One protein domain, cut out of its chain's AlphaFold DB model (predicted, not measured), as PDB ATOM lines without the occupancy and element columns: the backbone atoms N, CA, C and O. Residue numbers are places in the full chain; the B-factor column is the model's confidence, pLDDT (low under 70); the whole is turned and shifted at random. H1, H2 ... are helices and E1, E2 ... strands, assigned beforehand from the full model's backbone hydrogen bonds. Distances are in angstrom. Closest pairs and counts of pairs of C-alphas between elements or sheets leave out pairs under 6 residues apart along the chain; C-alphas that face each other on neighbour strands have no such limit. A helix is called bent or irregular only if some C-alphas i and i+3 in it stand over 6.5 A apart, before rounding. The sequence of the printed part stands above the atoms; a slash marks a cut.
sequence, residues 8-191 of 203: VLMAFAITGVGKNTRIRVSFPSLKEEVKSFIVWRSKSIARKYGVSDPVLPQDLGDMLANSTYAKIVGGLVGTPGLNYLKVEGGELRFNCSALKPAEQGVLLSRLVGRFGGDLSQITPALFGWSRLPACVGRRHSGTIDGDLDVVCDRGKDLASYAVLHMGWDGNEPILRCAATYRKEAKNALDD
ATOM      1  N   VAL A   8     168.296 198.743 200.907       88.00
ATOM      2  CA  VAL A   8     168.715 198.656 202.313       88.00
ATOM      3  C   VAL A   8     170.000 199.450 202.491       88.00
ATOM      4  O   VAL A   8     171.045 199.093 201.951       88.00
ATOM      5  N   LEU A   9     169.928 200.512 203.281       87.25
ATOM      6  CA  LEU A   9     171.094 201.321 203.622       87.25
ATOM      7  C   LEU A   9     171.814 200.784 204.844       87.25
ATOM      8  O   LEU A   9     173.037 200.850 204.948       87.25
ATOM      9  N   MET A  10     171.030 200.252 205.775       88.88
ATOM     10  CA  MET A  10     171.538 199.657 206.987       88.88
ATOM     11  C   MET A  10     170.553 198.632 207.532       88.88
ATOM     12  O   MET A  10     169.339 198.834 207.468       88.88
ATOM     13  N   ALA A  11     171.081 197.561 208.117       93.19
ATOM     14  CA  ALA A  11     170.285 196.572 208.825       93.19
ATOM     15  C   ALA A  11     170.973 196.108 210.111       93.19
ATOM     16  O   ALA A  11     172.153 195.769 210.103       93.19
ATOM     17  N   PHE A  12     170.202 196.035 211.190       94.06
ATOM     18  CA  PHE A  12     170.513 195.338 212.429       94.06
ATOM     19  C   PHE A  12     169.680 194.063 212.466       94.06
ATOM     20  O   PHE A  12     168.464 194.124 212.308       94.06
ATOM     21  N   ALA A  13     170.291 192.907 212.689       95.69
ATOM     22  CA  ALA A  13     169.550 191.655 212.760       95.69
ATOM     23  C   ALA A  13     170.203 190.654 213.707       95.69
ATOM     24  O   ALA A  13     171.427 190.536 213.760       95.69
ATOM     25  N   ILE A  14     169.380 189.880 214.407       95.38
ATOM     26  CA  ILE A  14     169.805 188.626 215.021       95.38
ATOM     27  C   ILE A  14     169.737 187.548 213.940       95.38
ATOM     28  O   ILE A  14     168.704 187.341 213.313       95.38
ATOM     29  N   THR A  15     170.850 186.863 213.711       92.81
ATOM     30  CA  THR A  15     170.987 185.834 212.673       92.81
ATOM     31  C   THR A  15     171.612 184.569 213.248       92.81
ATOM     32  O   THR A  15     172.302 184.619 214.265       92.81
ATOM     33  N   GLY A  16     171.411 183.431 212.581       88.88
ATOM     34  CA  GLY A  16     171.917 182.132 213.032       88.88
ATOM     35  C   GLY A  16     171.057 181.481 214.121       88.88
ATOM     36  O   GLY A  16     170.067 182.045 214.576       88.88
ATOM     37  N   VAL A  17     171.436 180.261 214.510       82.12
ATOM     38  CA  VAL A  17     170.693 179.425 215.468       82.12
ATOM     39  C   VAL A  17     171.656 178.829 216.495       82.12
ATOM     40  O   VAL A  17     172.797 178.483 216.169       82.12
ATOM     41  N   GLY A  18     171.207 178.709 217.747       85.81
ATOM     42  CA  GLY A  18     171.974 178.094 218.832       85.81
ATOM     43  C   GLY A  18     173.332 178.774 219.028       85.81
ATOM     44  O   GLY A  18     173.405 179.991 219.199       85.81
ATOM     45  N   LYS A  19     174.416 177.995 218.942       87.25
ATOM     46  CA  LYS A  19     175.802 178.469 219.130       87.25
ATOM     47  C   LYS A  19     176.282 179.457 218.056       87.25
ATOM     48  O   LYS A  19     177.266 180.152 218.277       87.25
ATOM     49  N   ASN A  20     175.575 179.549 216.927       88.94
ATOM     50  CA  ASN A  20     175.901 180.452 215.818       88.94
ATOM     51  C   ASN A  20     175.070 181.745 215.828       88.94
ATOM     52  O   ASN A  20     175.124 182.510 214.859       88.94
ATOM     53  N   THR A  21     174.284 181.966 216.889       93.12
ATOM     54  CA  THR A  21     173.447 183.159 217.021       93.12
ATOM     55  C   THR A  21     174.317 184.399 217.189       93.12
ATOM     56  O   THR A  21     175.150 184.482 218.094       93.12
ATOM     57  N   ARG A  22     174.125 185.374 216.303       96.06
ATOM     58  CA  ARG A  22     174.917 186.600 216.249       96.06
ATOM     59  C   ARG A  22     174.042 187.810 215.962       96.06
ATOM     60  O   ARG A  22     173.107 187.725 215.170       96.06
ATOM     61  N   ILE A  23     174.398 188.947 216.542       96.88
ATOM     62  CA  ILE A  23     173.934 190.241 216.051       96.88
ATOM     63  C   ILE A  23     174.812 190.625 214.860       96.88
ATOM     64  O   ILE A  23     176.039 190.534 214.939       96.88
ATOM     65  N   ARG A  24     174.173 191.037 213.768       97.38
ATOM     66  CA  ARG A  24     174.787 191.538 212.540       97.38
ATOM     67  C   ARG A  24     174.318 192.971 212.311       97.38
ATOM     68  O   ARG A  24     173.114 193.212 212.287       97.38
ATOM     69  N   VAL A  25     175.256 193.894 212.124       96.12
ATOM     70  CA  VAL A  25     174.991 195.255 211.642       96.12
ATOM     71  C   VAL A  25     175.624 195.377 210.269       96.12
ATOM     72  O   VAL A  25     176.817 195.137 210.130       96.12
ATOM     73  N   SER A  26     174.834 195.681 209.251       94.88
ATOM     74  CA  SER A  26     175.291 195.727 207.860       94.88
ATOM     75  C   SER A  26     175.092 197.119 207.295       94.88
ATOM     76  O   SER A  26     174.020 197.688 207.484       94.88
ATOM     77  N   PHE A  27     176.084 197.608 206.557       92.38
ATOM     78  CA  PHE A  27     176.058 198.846 205.781       92.38
ATOM     79  C   PHE A  27     176.283 198.492 204.300       92.38
ATOM     80  O   PHE A  27     177.415 198.561 203.828       92.38
ATOM     81  N   PRO A  28     175.250 198.045 203.555       89.31
ATOM     82  CA  PRO A  28     175.440 197.440 202.230       89.31
ATOM     83  C   PRO A  28     176.073 198.362 201.182       89.31
ATOM     84  O   PRO A  28     176.733 197.884 200.265       89.31
ATOM     85  N   SER A  29     175.885 199.678 201.304       84.75
ATOM     86  CA  SER A  29     176.487 200.669 200.407       84.75
ATOM     87  C   SER A  29     177.951 200.988 200.734       84.75
ATOM     88  O   SER A  29     178.622 201.635 199.929       84.75
ATOM     89  N   LEU A  30     178.457 200.554 201.894       86.44
ATOM     90  CA  LEU A  30     179.808 200.861 202.342       86.44
ATOM     91  C   LEU A  30     180.804 199.843 201.773       86.44
ATOM     92  O   LEU A  30     180.820 198.675 202.163       86.44
ATOM     93  N   LYS A  31     181.666 200.309 200.869       82.12
ATOM     94  CA  LYS A  31     182.746 199.521 200.258       82.12
ATOM     95  C   LYS A  31     184.049 199.660 201.046       82.12
ATOM     96  O   LYS A  31     185.043 200.136 200.513       82.12
ATOM     97  N   GLU A  32     184.020 199.303 202.325       81.50
ATOM     98  CA  GLU A  32     185.252 199.254 203.115       81.50
ATOM     99  C   GLU A  32     186.021 197.960 202.841       81.50
ATOM    100  O   GLU A  32     185.500 196.864 203.048       81.50
ATOM    101  N   GLU A  33     187.267 198.082 202.387       79.00
ATOM    102  CA  GLU A  33     188.157 196.953 202.088       79.00
ATOM    103  C   GLU A  33     189.100 196.692 203.262       79.00
ATOM    104  O   GLU A  33     190.321 196.819 203.175       79.00
ATOM    105  N   VAL A  34     188.514 196.343 204.407       82.31
ATOM    106  CA  VAL A  34     189.269 196.164 205.649       82.31
ATOM    107  C   VAL A  34     189.334 194.692 206.028       82.31
ATOM    108  O   VAL A  34     188.311 194.008 206.137       82.31
ATOM    109  N   LYS A  35     190.563 194.204 206.255       85.88
ATOM    110  CA  LYS A  35     190.810 192.862 206.801       85.88
ATOM    111  C   LYS A  35     190.087 192.715 208.129       85.88
ATOM    112  O   LYS A  35     190.080 193.636 208.933       85.88
ATOM    113  N   SER A  36     189.505 191.548 208.378       94.06
ATOM    114  CA  SER A  36     188.690 191.379 209.575       94.06
ATOM    115  C   SER A  36     189.494 191.556 210.869       94.06
ATOM    116  O   SER A  36     190.543 190.938 211.040       94.06
ATOM    117  N   PHE A  37     188.964 192.353 211.798       96.00
ATOM    118  CA  PHE A  37     189.545 192.584 213.122       96.00
ATOM    119  C   PHE A  37     188.452 192.673 214.196       96.00
ATOM    120  O   PHE A  37     187.259 192.719 213.891       96.00
ATOM    121  N   ILE A  38     188.844 192.653 215.471       97.62
ATOM    122  CA  ILE A  38     187.921 192.767 216.606       97.62
ATOM    123  C   ILE A  38     188.251 194.034 217.378       97.62
ATOM    124  O   ILE A  38     189.339 194.137 217.939       97.62
ATOM    125  N   VAL A  39     187.290 194.950 217.461       97.94
ATOM    126  CA  VAL A  39     187.360 196.092 218.370       97.94
ATOM    127  C   VAL A  39     186.722 195.722 219.703       97.94
ATOM    128  O   VAL A  39     185.584 195.250 219.764       97.94
ATOM    129  N   TRP A  40     187.457 195.931 220.785       98.19
ATOM    130  CA  TRP A  40     187.023 195.642 222.144       98.19
ATOM    131  C   TRP A  40     186.501 196.896 222.821       98.19
ATOM    132  O   TRP A  40     187.043 197.983 222.655       98.19
ATOM    133  N   ARG A  41     185.481 196.744 223.667       96.94
ATOM    134  CA  ARG A  41     184.943 197.872 224.434       96.94
ATOM    135  C   ARG A  41     185.959 198.435 225.435       96.94
ATOM    136  O   ARG A  41     185.941 199.628 225.720       96.94
ATOM    137  N   SER A  42     186.817 197.586 226.003       96.62
ATOM    138  CA  SER A  42     187.890 198.000 226.914       96.62
ATOM    139  C   SER A  42     188.999 196.949 227.016       96.62
ATOM    140  O   SER A  42     188.763 195.756 226.799       96.62
ATOM    141  N   LYS A  43     190.192 197.371 227.468       97.00
ATOM    142  CA  LYS A  43     191.307 196.456 227.791       97.00
ATOM    143  C   LYS A  43     190.915 195.417 228.841       97.00
ATOM    144  O   LYS A  43     191.282 194.252 228.731       97.00
ATOM    145  N   SER A  44     190.161 195.827 229.862       96.44
ATOM    146  CA  SER A  44     189.739 194.932 230.945       96.44
ATOM    147  C   SER A  44     188.795 193.835 230.462       96.44
ATOM    148  O   SER A  44     188.895 192.706 230.933       96.44
ATOM    149  N   ILE A  45     187.904 194.138 229.514       95.69
ATOM    150  CA  ILE A  45     187.039 193.135 228.891       95.69
ATOM    151  C   ILE A  45     187.883 192.208 228.022       95.69
ATOM    152  O   ILE A  45     187.796 191.000 228.200       95.69
ATOM    153  N   ALA A  46     188.741 192.747 227.157       97.06
ATOM    154  CA  ALA A  46     189.583 191.949 226.268       97.06
ATOM    155  C   ALA A  46     190.458 190.930 227.020       97.06
ATOM    156  O   ALA A  46     190.519 189.757 226.648       97.06
ATOM    157  N   ARG A  47     191.043 191.331 228.156       96.75
ATOM    158  CA  ARG A  47     191.835 190.438 229.016       96.75
ATOM    159  C   ARG A  47     191.042 189.256 229.573       96.75
ATOM    160  O   ARG A  47     191.603 188.174 229.695       96.75
ATOM    161  N   LYS A  48     189.741 189.414 229.855       95.38
ATOM    162  CA  LYS A  48     188.872 188.289 230.277       95.38
ATOM    163  C   LYS A  48     188.731 187.220 229.190       95.38
ATOM    164  O   LYS A  48     188.388 186.088 229.499       95.38
ATOM    165  N   TYR A  49     188.998 187.590 227.941       94.25
ATOM    166  CA  TYR A  49     189.018 186.703 226.781       94.25
ATOM    167  C   TYR A  49     190.446 186.303 226.367       94.25
ATOM    168  O   TYR A  49     190.627 185.743 225.291       94.25
ATOM    169  N   GLY A  50     191.459 186.587 227.193       96.25
ATOM    170  CA  GLY A  50     192.854 186.233 226.914       96.25
ATOM    171  C   GLY A  50     193.544 187.115 225.867       96.25
ATOM    172  O   GLY A  50     194.588 186.732 225.351       96.25
ATOM    173  N   VAL A  51     192.988 188.287 225.538       97.12
ATOM    174  CA  VAL A  51     193.581 189.212 224.560       97.12
ATOM    175  C   VAL A  51     194.485 190.224 225.265       97.12
ATOM    176  O   VAL A  51     194.014 191.044 226.060       97.12
ATOM    177  N   SER A  52     195.783 190.166 224.959       93.69
ATOM    178  CA  SER A  52     196.817 191.021 225.566       93.69
ATOM    179  C   SER A  52     196.935 192.393 224.905       93.69
ATOM    180  O   SER A  52     197.122 193.382 225.614       93.69
ATOM    181  N   ASP A  53     196.773 192.454 223.581       95.62
ATOM    182  CA  ASP A  53     196.890 193.676 222.779       95.62
ATOM    183  C   ASP A  53     195.605 193.924 221.966       95.62
ATOM    184  O   ASP A  53     195.492 193.513 220.810       95.62
ATOM    185  N   PRO A  54     194.546 194.454 222.607       97.00
ATOM    186  CA  PRO A  54     193.269 194.665 221.946       97.00
ATOM    187  C   PRO A  54     193.240 195.972 221.158       97.00
ATOM    188  O   PRO A  54     193.621 197.013 221.684       97.00
ATOM    189  N   VAL A  55     192.624 195.930 219.977       97.50
ATOM    190  CA  VAL A  55     192.153 197.134 219.279       97.50
ATOM    191  C   VAL A  55     190.997 197.745 220.067       97.50
ATOM    192  O   VAL A  55     190.040 197.052 220.428       97.50
ATOM    193  N   LEU A  56     191.065 199.045 220.323       97.69
ATOM    194  CA  LEU A  56     190.088 199.817 221.084       97.69
ATOM    195  C   LEU A  56     189.459 200.913 220.212       97.69
ATOM    196  O   LEU A  56     189.950 201.200 219.121       97.69
ATOM    197  N   PRO A  57     188.364 201.555 220.664       96.56
ATOM    198  CA  PRO A  57     187.664 202.557 219.863       96.56
ATOM    199  C   PRO A  57     188.548 203.718 219.398       96.56
ATOM    200  O   PRO A  57     188.341 204.225 218.302       96.56
ATOM    201  N   GLN A  58     189.529 204.127 220.207       95.50
ATOM    202  CA  GLN A  58     190.449 205.206 219.848       95.50
ATOM    203  C   GLN A  58     191.456 204.820 218.752       95.50
ATOM    204  O   GLN A  58     191.953 205.709 218.073       95.50
ATOM    205  N   ASP A  59     191.699 203.524 218.539       95.69
ATOM    206  CA  ASP A  59     192.654 203.029 217.540       95.69
ATOM    207  C   ASP A  59     192.002 202.910 216.145       95.69
ATOM    208  O   ASP A  59     192.674 202.727 215.134       95.69
ATOM    209  N   LEU A  60     190.669 203.028 216.058       94.94
ATOM    210  CA  LEU A  60     189.913 202.821 214.816       94.94
ATOM    211  C   LEU A  60     190.235 203.836 213.715       94.94
ATOM    212  O   LEU A  60     190.030 203.521 212.544       94.94
ATOM    213  N   GLY A  61     190.703 205.035 214.075       92.00
ATOM    214  CA  GLY A  61     191.071 206.071 213.106       92.00
ATOM    215  C   GLY A  61     192.242 205.664 212.210       92.00
ATOM    216  O   GLY A  61     192.260 206.036 211.042       92.00
ATOM    217  N   ASP A  62     193.152 204.843 212.733       90.56
ATOM    218  CA  ASP A  62     194.314 204.344 211.992       90.56
ATOM    219  C   ASP A  62     193.996 203.053 211.217       90.56
ATOM    220  O   ASP A  62     194.743 202.651 210.326       90.56
ATOM    221  N   MET A  63     192.883 202.384 211.548       90.88
ATOM    222  CA  MET A  63     192.499 201.093 210.962       90.88
ATOM    223  C   MET A  63     191.448 201.187 209.854       90.88
ATOM    224  O   MET A  63     191.339 200.269 209.041       90.88
ATOM    225  N   LEU A  64     190.633 202.243 209.845       92.69
ATOM    226  CA  LEU A  64     189.514 202.414 208.919       92.69
ATOM    227  C   LEU A  64     189.713 203.684 208.093       92.69
ATOM    228  O   LEU A  64     189.856 204.770 208.652       92.69
ATOM    229  N   ALA A  65     189.656 203.558 206.764       91.00
ATOM    230  CA  ALA A  65     189.820 204.692 205.858       91.00
ATOM    231  C   ALA A  65     188.694 205.727 206.035       91.00
ATOM    232  O   ALA A  65     188.929 206.938 206.046       91.00
ATOM    233  N   ASN A  66     187.456 205.264 206.220       92.81
ATOM    234  CA  ASN A  66     186.323 206.127 206.507       92.81
ATOM    235  C   ASN A  66     186.263 206.499 208.000       92.81
ATOM    236  O   ASN A  66     185.745 205.759 208.839       92.81
ATOM    237  N   SER A  67     186.724 207.709 208.323       92.94
ATOM    238  CA  SER A  67     186.706 208.243 209.693       92.94
ATOM    239  C   SER A  67     185.298 208.346 210.307       92.94
ATOM    240  O   SER A  67     185.135 208.194 211.521       92.94
ATOM    241  N   THR A  68     184.257 208.560 209.495       93.31
ATOM    242  CA  THR A  68     182.859 208.560 209.954       93.31
ATOM    243  C   THR A  68     182.425 207.153 210.349       93.31
ATOM    244  O   THR A  68     181.826 206.965 211.410       93.31
ATOM    245  N   TYR A  69     182.784 206.151 209.545       94.00
ATOM    246  CA  TYR A  69     182.552 204.751 209.880       94.00
ATOM    247  C   TYR A  69     183.301 204.350 211.156       94.00
ATOM    248  O   TYR A  69     182.694 203.764 212.049       94.00
ATOM    249  N   ALA A  70     184.562 204.767 211.315       95.12
ATOM    250  CA  ALA A  70     185.342 204.541 212.533       95.12
ATOM    251  C   ALA A  70     184.642 205.073 213.792       95.12
ATOM    252  O   ALA A  70     184.501 204.354 214.784       95.12
ATOM    253  N   LYS A  71     184.119 206.304 213.735       95.44
ATOM    254  CA  LYS A  71     183.347 206.902 214.836       95.44
ATOM    255  C   LYS A  71     182.067 206.124 215.133       95.44
ATOM    256  O   LYS A  71     181.735 205.934 216.301       95.44
ATOM    257  N   ILE A  72     181.364 205.649 214.105       94.31
ATOM    258  CA  ILE A  72     180.146 204.845 214.274       94.31
ATOM    259  C   ILE A  72     180.475 203.495 214.918       94.31
ATOM    260  O   ILE A  72     179.822 203.116 215.886       94.31
ATOM    261  N   VAL A  73     181.511 202.794 214.454       96.06
ATOM    262  CA  VAL A  73     181.960 201.518 215.033       96.06
ATOM    263  C   VAL A  73     182.385 201.693 216.494       96.06
ATOM    264  O   VAL A  73     181.913 200.956 217.365       96.06
ATOM    265  N   GLY A  74     183.215 202.702 216.780       96.56
ATOM    266  CA  GLY A  74     183.658 203.041 218.135       96.56
ATOM    267  C   GLY A  74     182.498 203.439 219.050       96.56
ATOM    268  O   GLY A  74     182.438 203.044 220.215       96.56
ATOM    269  N   GLY A  75     181.514 204.145 218.493       95.31
ATOM    270  CA  GLY A  75     180.246 204.428 219.139       95.31
ATOM    271  C   GLY A  75     179.499 203.148 219.500       95.31
ATOM    272  O   GLY A  75     179.210 202.928 220.674       95.31
ATOM    273  N   LEU A  76     179.214 202.286 218.523       96.00
ATOM    274  CA  LEU A  76     178.403 201.079 218.696       96.00
ATOM    275  C   LEU A  76     179.020 200.084 219.682       96.00
ATOM    276  O   LEU A  76     178.290 199.563 220.524       96.00
ATOM    277  N   VAL A  77     180.339 199.854 219.657       97.19
ATOM    278  CA  VAL A  77     180.995 198.936 220.616       97.19
ATOM    279  C   VAL A  77     180.883 199.427 222.068       97.19
ATOM    280  O   VAL A  77     180.927 198.632 223.006       97.19
ATOM    281  N   GLY A  78     180.648 200.728 222.271       94.69
ATOM    282  CA  GLY A  78     180.341 201.315 223.575       94.69
ATOM    283  C   GLY A  78     178.962 200.950 224.146       94.69
ATOM    284  O   GLY A  78     178.689 201.294 225.298       94.69
ATOM    285  N   THR A  79     178.097 200.261 223.390       93.31
ATOM    286  CA  THR A  79     176.746 199.878 223.841       93.31
ATOM    287  C   THR A  79     176.809 198.962 225.072       93.31
ATOM    288  O   THR A  79     177.473 197.920 225.041       93.31
ATOM    289  N   PRO A  80     176.086 199.280 226.163       90.44
ATOM    290  CA  PRO A  80     176.010 198.408 227.329       90.44
ATOM    291  C   PRO A  80     175.465 197.015 226.989       90.44
ATOM    292  O   PRO A  80     174.346 196.870 226.491       90.44
ATOM    293  N   GLY A  81     176.250 195.985 227.312       90.12
ATOM    294  CA  GLY A  81     175.961 194.586 226.983       90.12
ATOM    295  C   GLY A  81     176.811 194.034 225.835       90.12
ATOM    296  O   GLY A  81     176.864 192.819 225.668       90.12
ATOM    297  N   LEU A  82     177.531 194.891 225.098       94.38
ATOM    298  CA  LEU A  82     178.586 194.459 224.184       94.38
ATOM    299  C   LEU A  82     179.938 194.386 224.885       94.38
ATOM    300  O   LEU A  82     180.315 195.261 225.670       94.38
ATOM    301  N   ASN A  83     180.680 193.345 224.521       95.75
ATOM    302  CA  ASN A  83     182.077 193.166 224.902       95.75
ATOM    303  C   ASN A  83     183.023 193.596 223.774       95.75
ATOM    304  O   ASN A  83     184.083 194.165 224.038       95.75
ATOM    305  N   TYR A  84     182.629 193.331 222.529       97.38
ATOM    306  CA  TYR A  84     183.400 193.616 221.325       97.38
ATOM    307  C   TYR A  84     182.483 193.700 220.097       97.38
ATOM    308  O   TYR A  84     181.325 193.279 220.150       97.38
ATOM    309  N   LEU A  85     183.027 194.182 218.980       97.62
ATOM    310  CA  LEU A  85     182.472 194.007 217.640       97.62
ATOM    311  C   LEU A  85     183.562 193.468 216.715       97.62
ATOM    312  O   LEU A  85     184.671 193.992 216.672       97.62
ATOM    313  N   LYS A  86     183.247 192.405 215.974       97.31
ATOM    314  CA  LYS A  86     184.074 191.956 214.855       97.31
ATOM    315  C   LYS A  86     183.700 192.780 213.629       97.31
ATOM    316  O   LYS A  86     182.530 192.786 213.255       97.31
ATOM    317  N   VAL A  87     184.676 193.448 213.034       96.69
ATOM    318  CA  VAL A  87     184.542 194.278 211.836       96.69
ATOM    319  C   VAL A  87     185.029 193.471 210.635       96.69
ATOM    320  O   VAL A  87     186.047 192.778 210.717       96.69
ATOM    321  N   GLU A  88     184.286 193.510 209.537       93.62
ATOM    322  CA  GLU A  88     184.647 192.888 208.262       93.62
ATOM    323  C   GLU A  88     183.988 193.679 207.126       93.62
ATOM    324  O   GLU A  88     182.782 193.575 206.899       93.62
ATOM    325  N   GLY A  89     184.777 194.525 206.459       89.94
ATOM    326  CA  GLY A  89     184.269 195.519 205.513       89.94
ATOM    327  C   GLY A  89     183.147 196.379 206.103       89.94
ATOM    328  O   GLY A  89     183.291 196.916 207.197       89.94
ATOM    329  N   GLY A  90     182.015 196.481 205.401       90.69
ATOM    330  CA  GLY A  90     180.818 197.195 205.863       90.69
ATOM    331  C   GLY A  90     179.940 196.427 206.859       90.69
ATOM    332  O   GLY A  90     178.769 196.764 207.029       90.69
ATOM    333  N   GLU A  91     180.449 195.374 207.500       94.75
ATOM    334  CA  GLU A  91     179.682 194.531 208.412       94.75
ATOM    335  C   GLU A  91     180.306 194.437 209.807       94.75
ATOM    336  O   GLU A  91     181.510 194.245 209.976       94.75
ATOM    337  N   LEU A  92     179.444 194.505 210.821       96.62
ATOM    338  CA  LEU A  92     179.780 194.312 212.224       96.62
ATOM    339  C   LEU A  92     179.068 193.073 212.758       96.62
ATOM    340  O   LEU A  92     177.876 192.868 212.514       96.62
ATOM    341  N   ARG A  93     179.780 192.256 213.531       96.88
ATOM    342  CA  ARG A  93     179.250 191.031 214.134       96.88
ATOM    343  C   ARG A  93     179.548 190.966 215.622       96.88
ATOM    344  O   ARG A  93     180.658 191.261 216.061       96.88
ATOM    345  N   PHE A  94     178.586 190.470 216.386       97.00
ATOM    346  CA  PHE A  94     178.765 190.100 217.786       97.00
ATOM    347  C   PHE A  94     178.137 188.737 218.049       97.00
ATOM    348  O   PHE A  94     176.972 188.520 217.716       97.00
ATOM    349  N   ASN A  95     178.890 187.817 218.653       95.69
ATOM    350  CA  ASN A  95     178.326 186.546 219.090       95.69
ATOM    351  C   ASN A  95     177.461 186.771 220.339       95.69
ATOM    352  O   ASN A  95     177.972 187.132 221.397       95.69
ATOM    353  N   CYS A  96     176.158 186.526 220.208       94.31
ATOM    354  CA  CYS A  96     175.182 186.667 221.283       94.31
ATOM    355  C   CYS A  96     174.541 185.326 221.679       94.31
ATOM    356  O   CYS A  96     173.503 185.315 222.339       94.31
ATOM    357  N   SER A  97     175.150 184.189 221.320       94.06
ATOM    358  CA  SER A  97     174.616 182.853 221.611       94.06
ATOM    359  C   SER A  97     174.516 182.538 223.103       94.06
ATOM    360  O   SER A  97     173.741 181.671 223.491       94.06
ATOM    361  N   ALA A  98     175.311 183.215 223.936       93.19
ATOM    362  CA  ALA A  98     175.256 183.088 225.391       93.19
ATOM    363  C   ALA A  98     174.081 183.860 226.020       93.19
ATOM    364  O   ALA A  98     173.739 183.608 227.172       93.19
ATOM    365  N   LEU A  99     173.473 184.800 225.285       94.25
ATOM    366  CA  LEU A  99     172.334 185.587 225.751       94.25
ATOM    367  C   LEU A  99     171.027 184.843 225.488       94.25
ATOM    368  O   LEU A  99     170.848 184.228 224.432       94.25
ATOM    369  N   LYS A 100     170.069 184.966 226.409       94.00
ATOM    370  CA  LYS A 100     168.697 184.494 226.195       94.00
ATOM    371  C   LYS A 100     168.040 185.290 225.058       94.00
ATOM    372  O   LYS A 100     168.367 186.461 224.867       94.00
ATOM    373  N   PRO A 101     167.045 184.727 224.347       92.38
ATOM    374  CA  PRO A 101     166.384 185.409 223.230       92.38
ATOM    375  C   PRO A 101     165.896 186.834 223.534       92.38
ATOM    376  O   PRO A 101     166.083 187.728 222.709       92.38
ATOM    377  N   ALA A 102     165.338 187.056 224.729       91.75
ATOM    378  CA  ALA A 102     164.886 188.372 225.177       91.75
ATOM    379  C   ALA A 102     166.044 189.365 225.389       91.75
ATOM    380  O   ALA A 102     165.924 190.545 225.075       91.75
ATOM    381  N   GLU A 103     167.182 188.893 225.900       93.69
ATOM    382  CA  GLU A 103     168.384 189.710 226.106       93.69
ATOM    383  C   GLU A 103     169.035 190.077 224.768       93.69
ATOM    384  O   GLU A 103     169.514 191.197 224.609       93.69
ATOM    385  N   GLN A 104     168.995 189.168 223.785       94.62
ATOM    386  CA  GLN A 104     169.432 189.456 222.416       94.62
ATOM    387  C   GLN A 104     168.603 190.592 221.802       94.62
ATOM    388  O   GLN A 104     169.180 191.515 221.232       94.62
ATOM    389  N   GLY A 105     167.272 190.550 221.949       92.50
ATOM    390  CA  GLY A 105     166.383 191.597 221.439       92.50
ATOM    391  C   GLY A 105     166.621 192.947 222.120       92.50
ATOM    392  O   GLY A 105     166.764 193.967 221.447       92.50
ATOM    393  N   VAL A 106     166.780 192.958 223.449       92.00
ATOM    394  CA  VAL A 106     167.127 194.181 224.196       92.00
ATOM    395  C   VAL A 106     168.471 194.752 223.739       92.00
ATOM    396  O   VAL A 106     168.587 195.959 223.536       92.00
ATOM    397  N   LEU A 107     169.491 193.912 223.544       94.00
ATOM    398  CA  LEU A 107     170.794 194.368 223.059       94.00
ATOM    399  C   LEU A 107     170.709 194.947 221.640       94.00
ATOM    400  O   LEU A 107     171.313 195.985 221.366       94.00
ATOM    401  N   LEU A 108     169.936 194.311 220.758       93.75
ATOM    402  CA  LEU A 108     169.677 194.800 219.406       93.75
ATOM    403  C   LEU A 108     168.967 196.162 219.431       93.75
ATOM    404  O   LEU A 108     169.378 197.082 218.732       93.75
ATOM    405  N   SER A 109     167.950 196.315 220.280       89.06
ATOM    406  CA  SER A 109     167.226 197.576 220.462       89.06
ATOM    407  C   SER A 109     168.141 198.701 220.952       89.06
ATOM    408  O   SER A 109     168.094 199.799 220.405       89.06
ATOM    409  N   ARG A 110     169.040 198.427 221.905       90.00
ATOM    410  CA  ARG A 110     170.036 199.409 222.366       90.00
ATOM    411  C   ARG A 110     171.012 199.816 221.270       90.00
ATOM    412  O   ARG A 110     171.377 200.982 221.192       90.00
ATOM    413  N   LEU A 111     171.430 198.873 220.426       91.94
ATOM    414  CA  LEU A 111     172.280 199.157 219.268       91.94
ATOM    415  C   LEU A 111     171.582 200.091 218.272       91.94
ATOM    416  O   LEU A 111     172.169 201.090 217.858       91.94
ATOM    417  N   VAL A 112     170.319 199.801 217.942       88.31
ATOM    418  CA  VAL A 112     169.482 200.657 217.085       88.31
ATOM    419  C   VAL A 112     169.302 202.041 217.715       88.31
ATOM    420  O   VAL A 112     169.508 203.055 217.049       88.31
ATOM    421  N   GLY A 113     168.982 202.094 219.010       83.44
ATOM    422  CA  GLY A 113     168.802 203.337 219.759       83.44
ATOM    423  C   GLY A 113     170.072 204.184 219.809       83.44
ATOM    424  O   GLY A 113     170.018 205.382 219.557       83.44
ATOM    425  N   ARG A 114     171.235 203.570 220.037       86.75
ATOM    426  CA  ARG A 114     172.528 204.265 220.024       86.75
ATOM    427  C   ARG A 114     172.877 204.800 218.640       86.75
ATOM    428  O   ARG A 114     173.367 205.918 218.521       86.75
ATOM    429  N   PHE A 115     172.607 204.030 217.589       86.00
ATOM    430  CA  PHE A 115     172.826 204.474 216.215       86.00
ATOM    431  C   PHE A 115     171.948 205.672 215.839       86.00
ATOM    432  O   PHE A 115     172.422 206.624 215.215       86.00
ATOM    433  N   GLY A 116     170.668 205.616 216.214       78.19
ATOM    434  CA  GLY A 116     169.696 206.634 215.838       78.19
ATOM    435  C   GLY A 116     169.591 207.832 216.774       78.19
ATOM    436  O   GLY A 116     169.137 208.886 216.344       78.19
ATOM    437  N   GLY A 117     170.009 207.686 218.029       76.56
ATOM    438  CA  GLY A 117     170.017 208.734 219.047       76.56
ATOM    439  C   GLY A 117     171.422 209.281 219.262       76.56
ATOM    440  O   GLY A 117     171.764 210.340 218.736       76.56
ATOM    441  N   ASP A 118     172.245 208.542 220.007       76.81
ATOM    442  CA  ASP A 118     173.580 208.977 220.450       76.81
ATOM    443  C   ASP A 118     174.506 209.351 219.281       76.81
ATOM    444  O   ASP A 118     175.281 210.301 219.371       76.81
ATOM    445  N   LEU A 119     174.419 208.621 218.166       82.81
ATOM    446  CA  LEU A 119     175.239 208.844 216.972       82.81
ATOM    447  C   LEU A 119     174.552 209.710 215.909       82.81
ATOM    448  O   LEU A 119     175.111 209.910 214.830       82.81
ATOM    449  N   SER A 120     173.382 210.282 216.205       78.75
ATOM    450  CA  SER A 120     172.554 211.006 215.227       78.75
ATOM    451  C   SER A 120     173.238 212.186 214.535       78.75
ATOM    452  O   SER A 120     172.855 212.538 213.423       78.75
ATOM    453  N   GLN A 121     174.259 212.774 215.159       80.00
ATOM    454  CA  GLN A 121     175.037 213.882 214.593       80.00
ATOM    455  C   GLN A 121     176.080 213.427 213.561       80.00
ATOM    456  O   GLN A 121     176.548 214.227 212.759       80.00
ATOM    457  N   ILE A 122     176.466 212.149 213.583       84.94
ATOM    458  CA  ILE A 122     177.553 211.593 212.762       84.94
ATOM    459  C   ILE A 122     176.988 210.665 211.685       84.94
ATOM    460  O   ILE A 122     177.462 210.650 210.552       84.94
ATOM    461  N   THR A 123     175.939 209.917 212.018       82.94
ATOM    462  CA  THR A 123     175.289 208.958 211.129       82.94
ATOM    463  C   THR A 123     174.891 209.512 209.750       82.94
ATOM    464  O   THR A 123     175.147 208.818 208.766       82.94
ATOM    465  N   PRO A 124     174.302 210.720 209.608       82.06
ATOM    466  CA  PRO A 124     173.924 211.251 208.296       82.06
ATOM    467  C   PRO A 124     175.120 211.371 207.348       82.06
ATOM    468  O   PRO A 124     175.014 211.047 206.165       82.06
ATOM    469  N   ALA A 125     176.277 211.766 207.886       86.31
ATOM    470  CA  ALA A 125     177.498 211.952 207.114       86.31
ATOM    471  C   ALA A 125     178.021 210.638 206.518       86.31
ATOM    472  O   ALA A 125     178.693 210.674 205.490       86.31
ATOM    473  N   LEU A 126     177.682 209.478 207.102       87.00
ATOM    474  CA  LEU A 126     178.046 208.174 206.536       87.00
ATOM    475  C   LEU A 126     177.400 207.958 205.160       87.00
ATOM    476  O   LEU A 126     177.979 207.294 204.305       87.00
ATOM    477  N   PHE A 127     176.217 208.534 204.949       83.75
ATOM    478  CA  PHE A 127     175.433 208.398 203.722       83.75
ATOM    479  C   PHE A 127     175.459 209.664 202.850       83.75
ATOM    480  O   PHE A 127     174.762 209.722 201.839       83.75
ATOM    481  N   GLY A 128     176.253 210.676 203.224       81.94
ATOM    482  CA  GLY A 128     176.319 211.958 202.516       81.94
ATOM    483  C   GLY A 128     175.079 212.838 202.707       81.94
ATOM    484  O   GLY A 128     174.733 213.611 201.819       81.94
ATOM    485  N   TRP A 129     174.383 212.715 203.839       79.62
ATOM    486  CA  TRP A 129     173.157 213.463 204.123       79.62
ATOM    487  C   TRP A 129     173.361 214.565 205.158       79.62
ATOM    488  O   TRP A 129     174.226 214.473 206.028       79.62
ATOM    489  N   SER A 130     172.493 215.576 205.114       71.06
ATOM    490  CA  SER A 130     172.474 216.683 206.080       71.06
ATOM    491  C   SER A 130     171.835 216.313 207.422       71.06
ATOM    492  O   SER A 130     172.143 216.929 208.440       71.06
ATOM    493  N   ARG A 131     170.937 215.321 207.446       69.12
ATOM    494  CA  ARG A 131     170.214 214.887 208.648       69.12
ATOM    495  C   ARG A 131     169.752 213.440 208.546       69.12
ATOM    496  O   ARG A 131     169.550 212.919 207.452       69.12
ATOM    497  N   LEU A 132     169.560 212.811 209.702       65.81
ATOM    498  CA  LEU A 132     168.898 211.517 209.796       65.81
ATOM    499  C   LEU A 132     167.389 211.738 209.640       65.81
ATOM    500  O   LEU A 132     166.839 212.623 210.303       65.81
ATOM    501  N   PRO A 133     166.703 210.951 208.804       59.78
ATOM    502  CA  PRO A 133     165.253 211.034 208.697       59.78
ATOM    503  C   PRO A 133     164.558 210.591 209.978       59.78
ATOM    504  O   PRO A 133     165.088 209.800 210.758       59.78
ATOM    505  N   ALA A 134     163.340 211.094 210.176       58.22
ATOM    506  CA  ALA A 134     162.596 210.955 211.425       58.22
ATOM    507  C   ALA A 134     162.374 209.509 211.895       58.22
ATOM    508  O   ALA A 134     162.218 209.281 213.094       58.22
ATOM    509  N   CYS A 135     162.403 208.536 210.975       61.91
ATOM    510  CA  CYS A 135     162.227 207.122 211.301       61.91
ATOM    511  C   CYS A 135     163.386 206.534 212.127       61.91
ATOM    512  O   CYS A 135     163.232 205.492 212.765       61.91
ATOM    513  N   VAL A 136     164.531 207.223 212.168       55.22
ATOM    514  CA  VAL A 136     165.696 206.847 212.962       55.22
ATOM    515  C   VAL A 136     165.697 207.663 214.265       55.22
ATOM    516  O   VAL A 136     166.169 208.795 214.310       55.22
ATOM    517  N   GLY A 137     165.158 207.088 215.345       51.91
ATOM    518  CA  GLY A 137     165.409 207.567 216.712       51.91
ATOM    519  C   GLY A 137     164.516 208.684 217.283       51.91
ATOM    520  O   GLY A 137     164.856 209.199 218.348       51.91
ATOM    521  N   ARG A 138     163.374 209.062 216.679       50.12
ATOM    522  CA  ARG A 138     162.439 210.043 217.286       50.12
ATOM    523  C   ARG A 138     161.086 209.467 217.687       50.12
ATOM    524  O   ARG A 138     160.538 208.603 217.020       50.12
ATOM    525  N   ARG A 139     160.536 210.035 218.773       43.50
ATOM    526  CA  ARG A 139     159.206 209.739 219.322       43.50
ATOM    527  C   ARG A 139     158.033 210.395 218.604       43.50
ATOM    528  O   ARG A 139     156.956 209.903 218.858       43.50
ATOM    529  N   HIS A 140     158.184 211.430 217.773       35.53
ATOM    530  CA  HIS A 140     157.098 212.061 216.991       35.53
ATOM    531  C   HIS A 140     157.712 213.043 215.968       35.53
ATOM    532  O   HIS A 140     158.535 213.880 216.350       35.53
ATOM    533  N   SER A 141     157.291 213.002 214.699       33.12
ATOM    534  CA  SER A 141     157.411 214.152 213.786       33.12
ATOM    535  C   SER A 141     156.297 214.159 212.732       33.12
ATOM    536  O   SER A 141     156.432 213.517 211.696       33.12
ATOM    537  N   GLY A 142     155.236 214.931 212.981       42.31
ATOM    538  CA  GLY A 142     154.281 215.394 211.962       42.31
ATOM    539  C   GLY A 142     153.892 214.402 210.852       42.31
ATOM    540  O   GLY A 142     153.727 213.213 211.085       42.31
ATOM    541  N   THR A 143     153.711 214.930 209.641       28.47
ATOM    542  CA  THR A 143     153.080 214.310 208.457       28.47
ATOM    543  C   THR A 143     153.863 213.172 207.785       28.47
ATOM    544  O   THR A 143     153.592 212.849 206.630       28.47
ATOM    545  N   ILE A 144     154.825 212.546 208.465       37.28
ATOM    546  CA  ILE A 144     155.554 211.391 207.929       37.28
ATOM    547  C   ILE A 144     155.099 210.150 208.687       37.28
ATOM    548  O   ILE A 144     155.415 209.970 209.860       37.28
ATOM    549  N   ASP A 145     154.359 209.310 207.969       33.72
ATOM    550  CA  ASP A 145     153.801 208.027 208.392       33.72
ATOM    551  C   ASP A 145     154.931 207.006 208.628       33.72
ATOM    552  O   ASP A 145     155.264 206.158 207.792       33.72
ATOM    553  N   GLY A 146     155.639 207.199 209.738       40.22
ATOM    554  CA  GLY A 146     156.619 206.275 210.275       40.22
ATOM    555  C   GLY A 146     155.908 205.357 211.246       40.22
ATOM    556  O   GLY A 146     155.825 205.676 212.428       40.22
ATOM    557  N   ASP A 147     155.400 204.242 210.735       36.66
ATOM    558  CA  ASP A 147     154.814 203.150 211.511       36.66
ATOM    559  C   ASP A 147     155.904 202.481 212.364       36.66
ATOM    560  O   ASP A 147     156.464 201.445 212.020       36.66
ATOM    561  N   LEU A 148     156.349 203.179 213.406       46.97
ATOM    562  CA  LEU A 148     157.463 202.794 214.253       46.97
ATOM    563  C   LEU A 148     157.148 203.236 215.669       46.97
ATOM    564  O   LEU A 148     157.450 204.360 216.082       46.97
ATOM    565  N   ASP A 149     156.639 202.288 216.450       44.16
ATOM    566  CA  ASP A 149     156.989 202.245 217.858       44.16
ATOM    567  C   ASP A 149     158.496 202.484 217.951       44.16
ATOM    568  O   ASP A 149     159.305 201.724 217.406       44.16
ATOM    569  N   VAL A 150     158.880 203.584 218.599       53.78
ATOM    570  CA  VAL A 150     160.278 203.832 218.934       53.78
ATOM    571  C   VAL A 150     160.803 202.550 219.539       53.78
ATOM    572  O   VAL A 150     160.257 202.094 220.544       53.78
ATOM    573  N   VAL A 151     161.834 201.974 218.918       58.62
ATOM    574  CA  VAL A 151     162.517 200.772 219.395       58.62
ATOM    575  C   VAL A 151     163.165 201.122 220.740       58.62
ATOM    576  O   VAL A 151     164.340 201.459 220.833       58.62
ATOM    577  N   CYS A 152     162.350 201.145 221.791       54.84
ATOM    578  CA  CYS A 152     162.719 201.474 223.157       54.84
ATOM    579  C   CYS A 152     163.301 200.227 223.822       54.84
ATOM    580  O   CYS A 152     163.084 199.110 223.354       54.84
ATOM    581  N   ASP A 153     163.906 200.408 224.999       52.50
ATOM    582  CA  ASP A 153     164.526 199.379 225.856       52.50
ATOM    583  C   ASP A 153     163.643 198.156 226.218       52.50
ATOM    584  O   ASP A 153     164.059 197.267 226.962       52.50
ATOM    585  N   ARG A 154     162.414 198.089 225.698       57.31
ATOM    586  CA  ARG A 154     161.474 196.969 225.791       57.31
ATOM    587  C   ARG A 154     161.488 196.047 224.566       57.31
ATOM    588  O   ARG A 154     160.657 195.146 224.512       57.31
ATOM    589  N   GLY A 155     162.427 196.208 223.629       72.19
ATOM    590  CA  GLY A 155     162.570 195.391 222.414       72.19
ATOM    591  C   GLY A 155     162.972 193.924 222.633       72.19
ATOM    592  O   GLY A 155     163.755 193.394 221.857       72.19
ATOM    593  N   LYS A 156     162.469 193.245 223.674       87.56
ATOM    594  CA  LYS A 156     162.776 191.835 223.993       87.56
ATOM    595  C   LYS A 156     162.550 190.910 222.799       87.56
ATOM    596  O   LYS A 156     163.343 190.001 222.561       87.56
ATOM    597  N   ASP A 157     161.499 191.183 222.038       88.88
ATOM    598  CA  ASP A 157     161.134 190.396 220.869       88.88
ATOM    599  C   ASP A 157     161.691 190.963 219.564       88.88
ATOM    600  O   ASP A 157     161.403 190.403 218.515       88.88
ATOM    601  N   LEU A 158     162.488 192.035 219.581       90.31
ATOM    602  CA  LEU A 158     163.068 192.580 218.356       90.31
ATOM    603  C   LEU A 158     164.016 191.548 217.726       90.31
ATOM    604  O   LEU A 158     164.927 191.041 218.383       90.31
ATOM    605  N   ALA A 159     163.796 191.246 216.450       91.50
ATOM    606  CA  ALA A 159     164.599 190.315 215.664       91.50
ATOM    607  C   ALA A 159     165.457 191.047 214.624       91.50
ATOM    608  O   ALA A 159     166.623 190.695 214.435       91.50
ATOM    609  N   SER A 160     164.909 192.089 213.995       92.50
ATOM    610  CA  SER A 160     165.644 192.945 213.064       92.50
ATOM    611  C   SER A 160     165.097 194.366 213.002       92.50
ATOM    612  O   SER A 160     163.959 194.633 213.373       92.50
ATOM    613  N   TYR A 161     165.933 195.274 212.511       89.38
ATOM    614  CA  TYR A 161     165.598 196.649 212.184       89.38
ATOM    615  C   TYR A 161     166.378 197.071 210.938       89.38
ATOM    616  O   TYR A 161     167.599 196.920 210.904       89.38
ATOM    617  N   ALA A 162     165.710 197.606 209.923       89.44
ATOM    618  CA  ALA A 162     166.348 198.074 208.697       89.44
ATOM    619  C   ALA A 162     165.940 199.506 208.357       89.44
ATOM    620  O   ALA A 162     164.817 199.918 208.638       89.44
ATOM    621  N   VAL A 163     166.848 200.238 207.714       84.19
ATOM    622  CA  VAL A 163     166.590 201.549 207.113       84.19
ATOM    623  C   VAL A 163     166.658 201.395 205.599       84.19
ATOM    624  O   VAL A 163     167.678 200.974 205.046       84.19
ATOM    625  N   LEU A 164     165.552 201.719 204.940       85.75
ATOM    626  CA  LEU A 164     165.320 201.570 203.510       85.75
ATOM    627  C   LEU A 164     165.284 202.945 202.852       85.75
ATOM    628  O   LEU A 164     164.559 203.827 203.308       85.75
ATOM    629  N   HIS A 165     166.016 203.105 201.757       84.06
ATOM    630  CA  HIS A 165     165.895 204.237 200.850       84.06
ATOM    631  C   HIS A 165     164.839 203.946 199.793       84.06
ATOM    632  O   HIS A 165     164.987 202.998 199.025       84.06
ATOM    633  N   MET A 166     163.791 204.763 199.759       82.94
ATOM    634  CA  MET A 166     162.612 204.560 198.913       82.94
ATOM    635  C   MET A 166     162.569 205.502 197.710       82.94
ATOM    636  O   MET A 166     161.809 205.271 196.773       82.94
ATOM    637  N   GLY A 167     163.313 206.604 197.749       80.38
ATOM    638  CA  GLY A 167     162.994 207.750 196.912       80.38
ATOM    639  C   GLY A 167     163.822 208.977 197.248       80.38
ATOM    640  O   GLY A 167     164.466 209.030 198.288       80.38
ATOM    641  N   TRP A 168     163.709 209.989 196.398       79.19
ATOM    642  CA  TRP A 168     164.155 211.348 196.684       79.19
ATOM    643  C   TRP A 168     162.948 212.283 196.629       79.19
ATOM    644  O   TRP A 168     162.109 212.135 195.738       79.19
ATOM    645  N   ASP A 169     162.890 213.237 197.553       74.31
ATOM    646  CA  ASP A 169     162.050 214.430 197.471       74.31
ATOM    647  C   ASP A 169     162.971 215.650 197.351       74.31
ATOM    648  O   ASP A 169     163.623 216.069 198.311       74.31
ATOM    649  N   GLY A 170     163.150 216.141 196.124       79.12
ATOM    650  CA  GLY A 170     164.224 217.082 195.805       79.12
ATOM    651  C   GLY A 170     165.600 216.501 196.153       79.12
ATOM    652  O   GLY A 170     166.018 215.504 195.566       79.12
ATOM    653  N   ASN A 171     166.289 217.121 197.116       73.94
ATOM    654  CA  ASN A 171     167.602 216.684 197.614       73.94
ATOM    655  C   ASN A 171     167.517 215.883 198.927       73.94
ATOM    656  O   ASN A 171     168.550 215.557 199.513       73.94
ATOM    657  N   GLU A 172     166.312 215.589 199.418       73.12
ATOM    658  CA  GLU A 172     166.116 214.857 200.666       73.12
ATOM    659  C   GLU A 172     165.783 213.382 200.392       73.12
ATOM    660  O   GLU A 172     164.899 213.086 199.582       73.12
ATOM    661  N   PRO A 173     166.471 212.424 201.042       76.56
ATOM    662  CA  PRO A 173     166.172 211.011 200.869       76.56
ATOM    663  C   PRO A 173     164.858 210.656 201.577       76.56
ATOM    664  O   PRO A 173     164.687 210.888 202.775       76.56
ATOM    665  N   ILE A 174     163.948 210.010 200.852       77.94
ATOM    666  CA  ILE A 174     162.746 209.401 201.422       77.94
ATOM    667  C   ILE A 174     163.160 208.060 202.014       77.94
ATOM    668  O   ILE A 174     163.521 207.133 201.281       77.94
ATOM    669  N   LEU A 175     163.092 207.941 203.339       77.69
ATOM    670  CA  LEU A 175     163.412 206.703 204.039       77.69
ATOM    671  C   LEU A 175     162.188 206.076 204.698       77.69
ATOM    672  O   LEU A 175     161.293 206.762 205.186       77.69
ATOM    673  N   ARG A 176     162.205 204.748 204.772       78.56
ATOM    674  CA  ARG A 176     161.317 203.940 205.612       78.56
ATOM    675  C   ARG A 176     162.191 203.128 206.548       78.56
ATOM    676  O   ARG A 176     163.213 202.599 206.120       78.56
ATOM    677  N   CYS A 177     161.795 203.001 207.805       79.75
ATOM    678  CA  CYS A 177     162.438 202.052 208.695       79.75
ATOM    679  C   CYS A 177     161.469 200.894 208.969       79.75
ATOM    680  O   CYS A 177     160.260 201.104 209.023       79.75
ATOM    681  N   ALA A 178     161.993 199.680 209.092       83.75
ATOM    682  CA  ALA A 178     161.207 198.466 209.284       83.75
ATOM    683  C   ALA A 178     161.768 197.689 210.473       83.75
ATOM    684  O   ALA A 178     162.910 197.231 210.425       83.75
ATOM    685  N   ALA A 179     160.975 197.562 211.534       85.56
ATOM    686  CA  ALA A 179     161.256 196.659 212.640       85.56
ATOM    687  C   ALA A 179     160.565 195.317 212.380       85.56
ATOM    688  O   ALA A 179     159.474 195.277 211.820       85.56
ATOM    689  N   THR A 180     161.196 194.224 212.787       87.81
ATOM    690  CA  THR A 180     160.582 192.895 212.755       87.81
ATOM    691  C   THR A 180     160.748 192.256 214.113       87.81
ATOM    692  O   THR A 180     161.863 192.185 214.645       87.81
ATOM    693  N   TYR A 181     159.649 191.761 214.665       88.12
ATOM    694  CA  TYR A 181     159.624 191.071 215.944       88.12
ATOM    695  C   TYR A 181     159.598 189.553 215.754       88.12
ATOM    696  O   TYR A 181     159.135 189.027 214.745       88.12
ATOM    697  N   ARG A 182     160.079 188.801 216.745       87.38
ATOM    698  CA  ARG A 182     160.179 187.335 216.702       87.38
ATOM    699  C   ARG A 182     158.843 186.666 216.402       87.38
ATOM    700  O   ARG A 182     158.841 185.654 215.714       87.38
ATOM    701  N   LYS A 183     157.727 187.215 216.896       84.69
ATOM    702  CA  LYS A 183     156.382 186.706 216.591       84.69
ATOM    703  C   LYS A 183     156.052 186.854 215.106       84.69
ATOM    704  O   LYS A 183     155.564 185.905 214.515       84.69
ATOM    705  N   GLU A 184     156.348 188.003 214.508       82.75
ATOM    706  CA  GLU A 184     156.124 188.258 213.078       82.75
ATOM    707  C   GLU A 184     157.020 187.369 212.220       82.75
ATOM    708  O   GLU A 184     156.532 186.699 211.319       82.75
ATOM    709  N   ALA A 185     158.311 187.291 212.558       81.44
ATOM    710  CA  ALA A 185     159.257 186.413 211.879       81.44
ATOM    711  C   ALA A 185     158.831 184.943 211.987       81.44
ATOM    712  O   ALA A 185     158.884 184.211 211.007       81.44
ATOM    713  N   LYS A 186     158.372 184.514 213.169       82.62
ATOM    714  CA  LYS A 186     157.846 183.168 213.379       82.62
ATOM    715  C   LYS A 186     156.594 182.940 212.543       82.62
ATOM    716  O   LYS A 186     156.567 181.965 211.820       82.62
ATOM    717  N   ASN A 187     155.613 183.838 212.575       81.38
ATOM    718  CA  ASN A 187     154.387 183.706 211.787       81.38
ATOM    719  C   ASN A 187     154.674 183.629 210.280       81.38
ATOM    720  O   ASN A 187     154.114 182.777 209.606       81.38
ATOM    721  N   ALA A 188     155.585 184.462 209.769       78.62
ATOM    722  CA  ALA A 188     155.972 184.454 208.359       78.62
ATOM    723  C   ALA A 188     156.708 183.167 207.936       78.62
ATOM    724  O   ALA A 188     156.701 182.814 206.761       78.62
ATOM    725  N   LEU A 189     157.368 182.479 208.874       73.06
ATOM    726  CA  LEU A 189     158.085 181.223 208.628       73.06
ATOM    727  C   LEU A 189     157.242 179.976 208.945       73.06
ATOM    728  O   LEU A 189     157.469 178.924 208.353       73.06
ATOM    729  N   ASP A 190     156.289 180.089 209.871       66.19
ATOM    730  CA  ASP A 190     155.405 179.018 210.343       66.19
ATOM    731  C   ASP A 190     154.165 178.844 209.456       66.19
ATOM    732  O   ASP A 190     153.314 178.008 209.781       66.19
ATOM    733  N   ASP A 191     154.051 179.580 208.342       50.53
ATOM    734  CA  ASP A 191     152.973 179.409 207.371       50.53
ATOM    735  C   ASP A 191     152.997 177.990 206.778       50.53
ATOM    736  O   ASP A 191     153.491 177.697 205.690       50.53
TER     737      ASP A 191
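AT A GLANCE: This is residues 8 to 191 of the 203 residues of an uncharacterized protein of TM7 phylum sp. oral taxon 356 (UniProt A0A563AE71). One twisted sheet of seven strands makes a wall, with H3 and H4 both over one face of it, H3 over E4 and H4 over E1 and E6. H1 and H2 lie near the E3 edge, the long hairpin of E6 and E7 makes the other edge, and residues 186 to 191, mostly of H6, stick out. The printed part has 184 residues with six named helices and seven named strands, in the order E1 E2 E3 H1 H2 H3 E4 E5 H4 H5 E6 E7 H6. The sheet runs E3, E4, E5, E2, E1, E6, E7, all antiparallel, and the class is mixed, helices and strands. The whole is compact, with a radius of gyration of the C-alphas of 16.5 A and spans of 52 by 40 by 25 A.

IN THESE COORDINATES: E1, residues 8 to 15, begins at C-alpha 8 (168.715, 198.656, 202.313), is 16.6 A long and bends by 56 degrees at residue 12. E2 is residues 22 to 26, E3 37 to 40, H1 43 to 48 and H2 57 to 63. H2 is only just irregular, with C-alphas 58 and 61 6.8 A apart. H3, residues 67 to 77, is 15.4 A long; E4 is 84 to 88 and E5 91 to 95. H4, residues 101 to 118, spans 24.8 A from C-alpha 101 (166.384, 185.409, 223.230). H5 is residues 123 to 126. E6, residues 158 to 169, is 30.2 A long and E7, 172 to 181, 29.0 A. H6, residues 182 to 189, ends at C-alpha 189 (158.085, 181.223, 208.628).

HOW THE PARTS SIT: E1 and E2 form a hairpin, with N 13 and O 24 2.9 A apart, within hydrogen-bond range. So are N 12 and O 161 of E1 and E6, 2.8 A, N 39 and O 85 of E3 and E4, 2.9 A, N 86 and O 93 of E4 and E5, 2.8 A, N 25 and O 92 of E2 and E5, 2.8 A, and N 164 and O 176 of E6 and E7, 2.8 A. The two layers are this sheet and, on the same face of it, H3 and H4. H3 has a height over the sheet of 9.5 A and runs along the strands, at 23 degrees to E4 on the local plane. H4 has a height of 8.7 A and runs along them too, at 10 degrees to E1 on the local plane. H3 and H4 touch, H4 with residues 111 to 115 alone; their closest C-alphas, of Leu 76 and Leu 111, are 6.4 A apart. H2 and H3 form a helical hairpin, closest at the C-alphas of Pro 57 and Gly 74, 4.4 A. H3 also touches H5, at the C-alphas of Thr 68 and Leu 126, 5.9 A; H5 is not on the sheet. H1, H2 and H6 only graze the sheet. In H3, H4 and H6 every O i to N i+4 pair is within hydrogen-bond range; H1 has 1 of 2, H2 0 of 3 but 3 of 4 O i to N i+3 pairs, and H5 is too short for an O i to N i+4 pair.

THE WHOLE: The two C-alphas farthest apart, of Ser 52 and Thr 143, are 52.4 A apart. The printed part has no cut. The link from H5 to E6, residues 127 to 157, is long. Mean pLDDT of the printed part is 83.9; residues 131 to 154 and 190 to 191 are under 70.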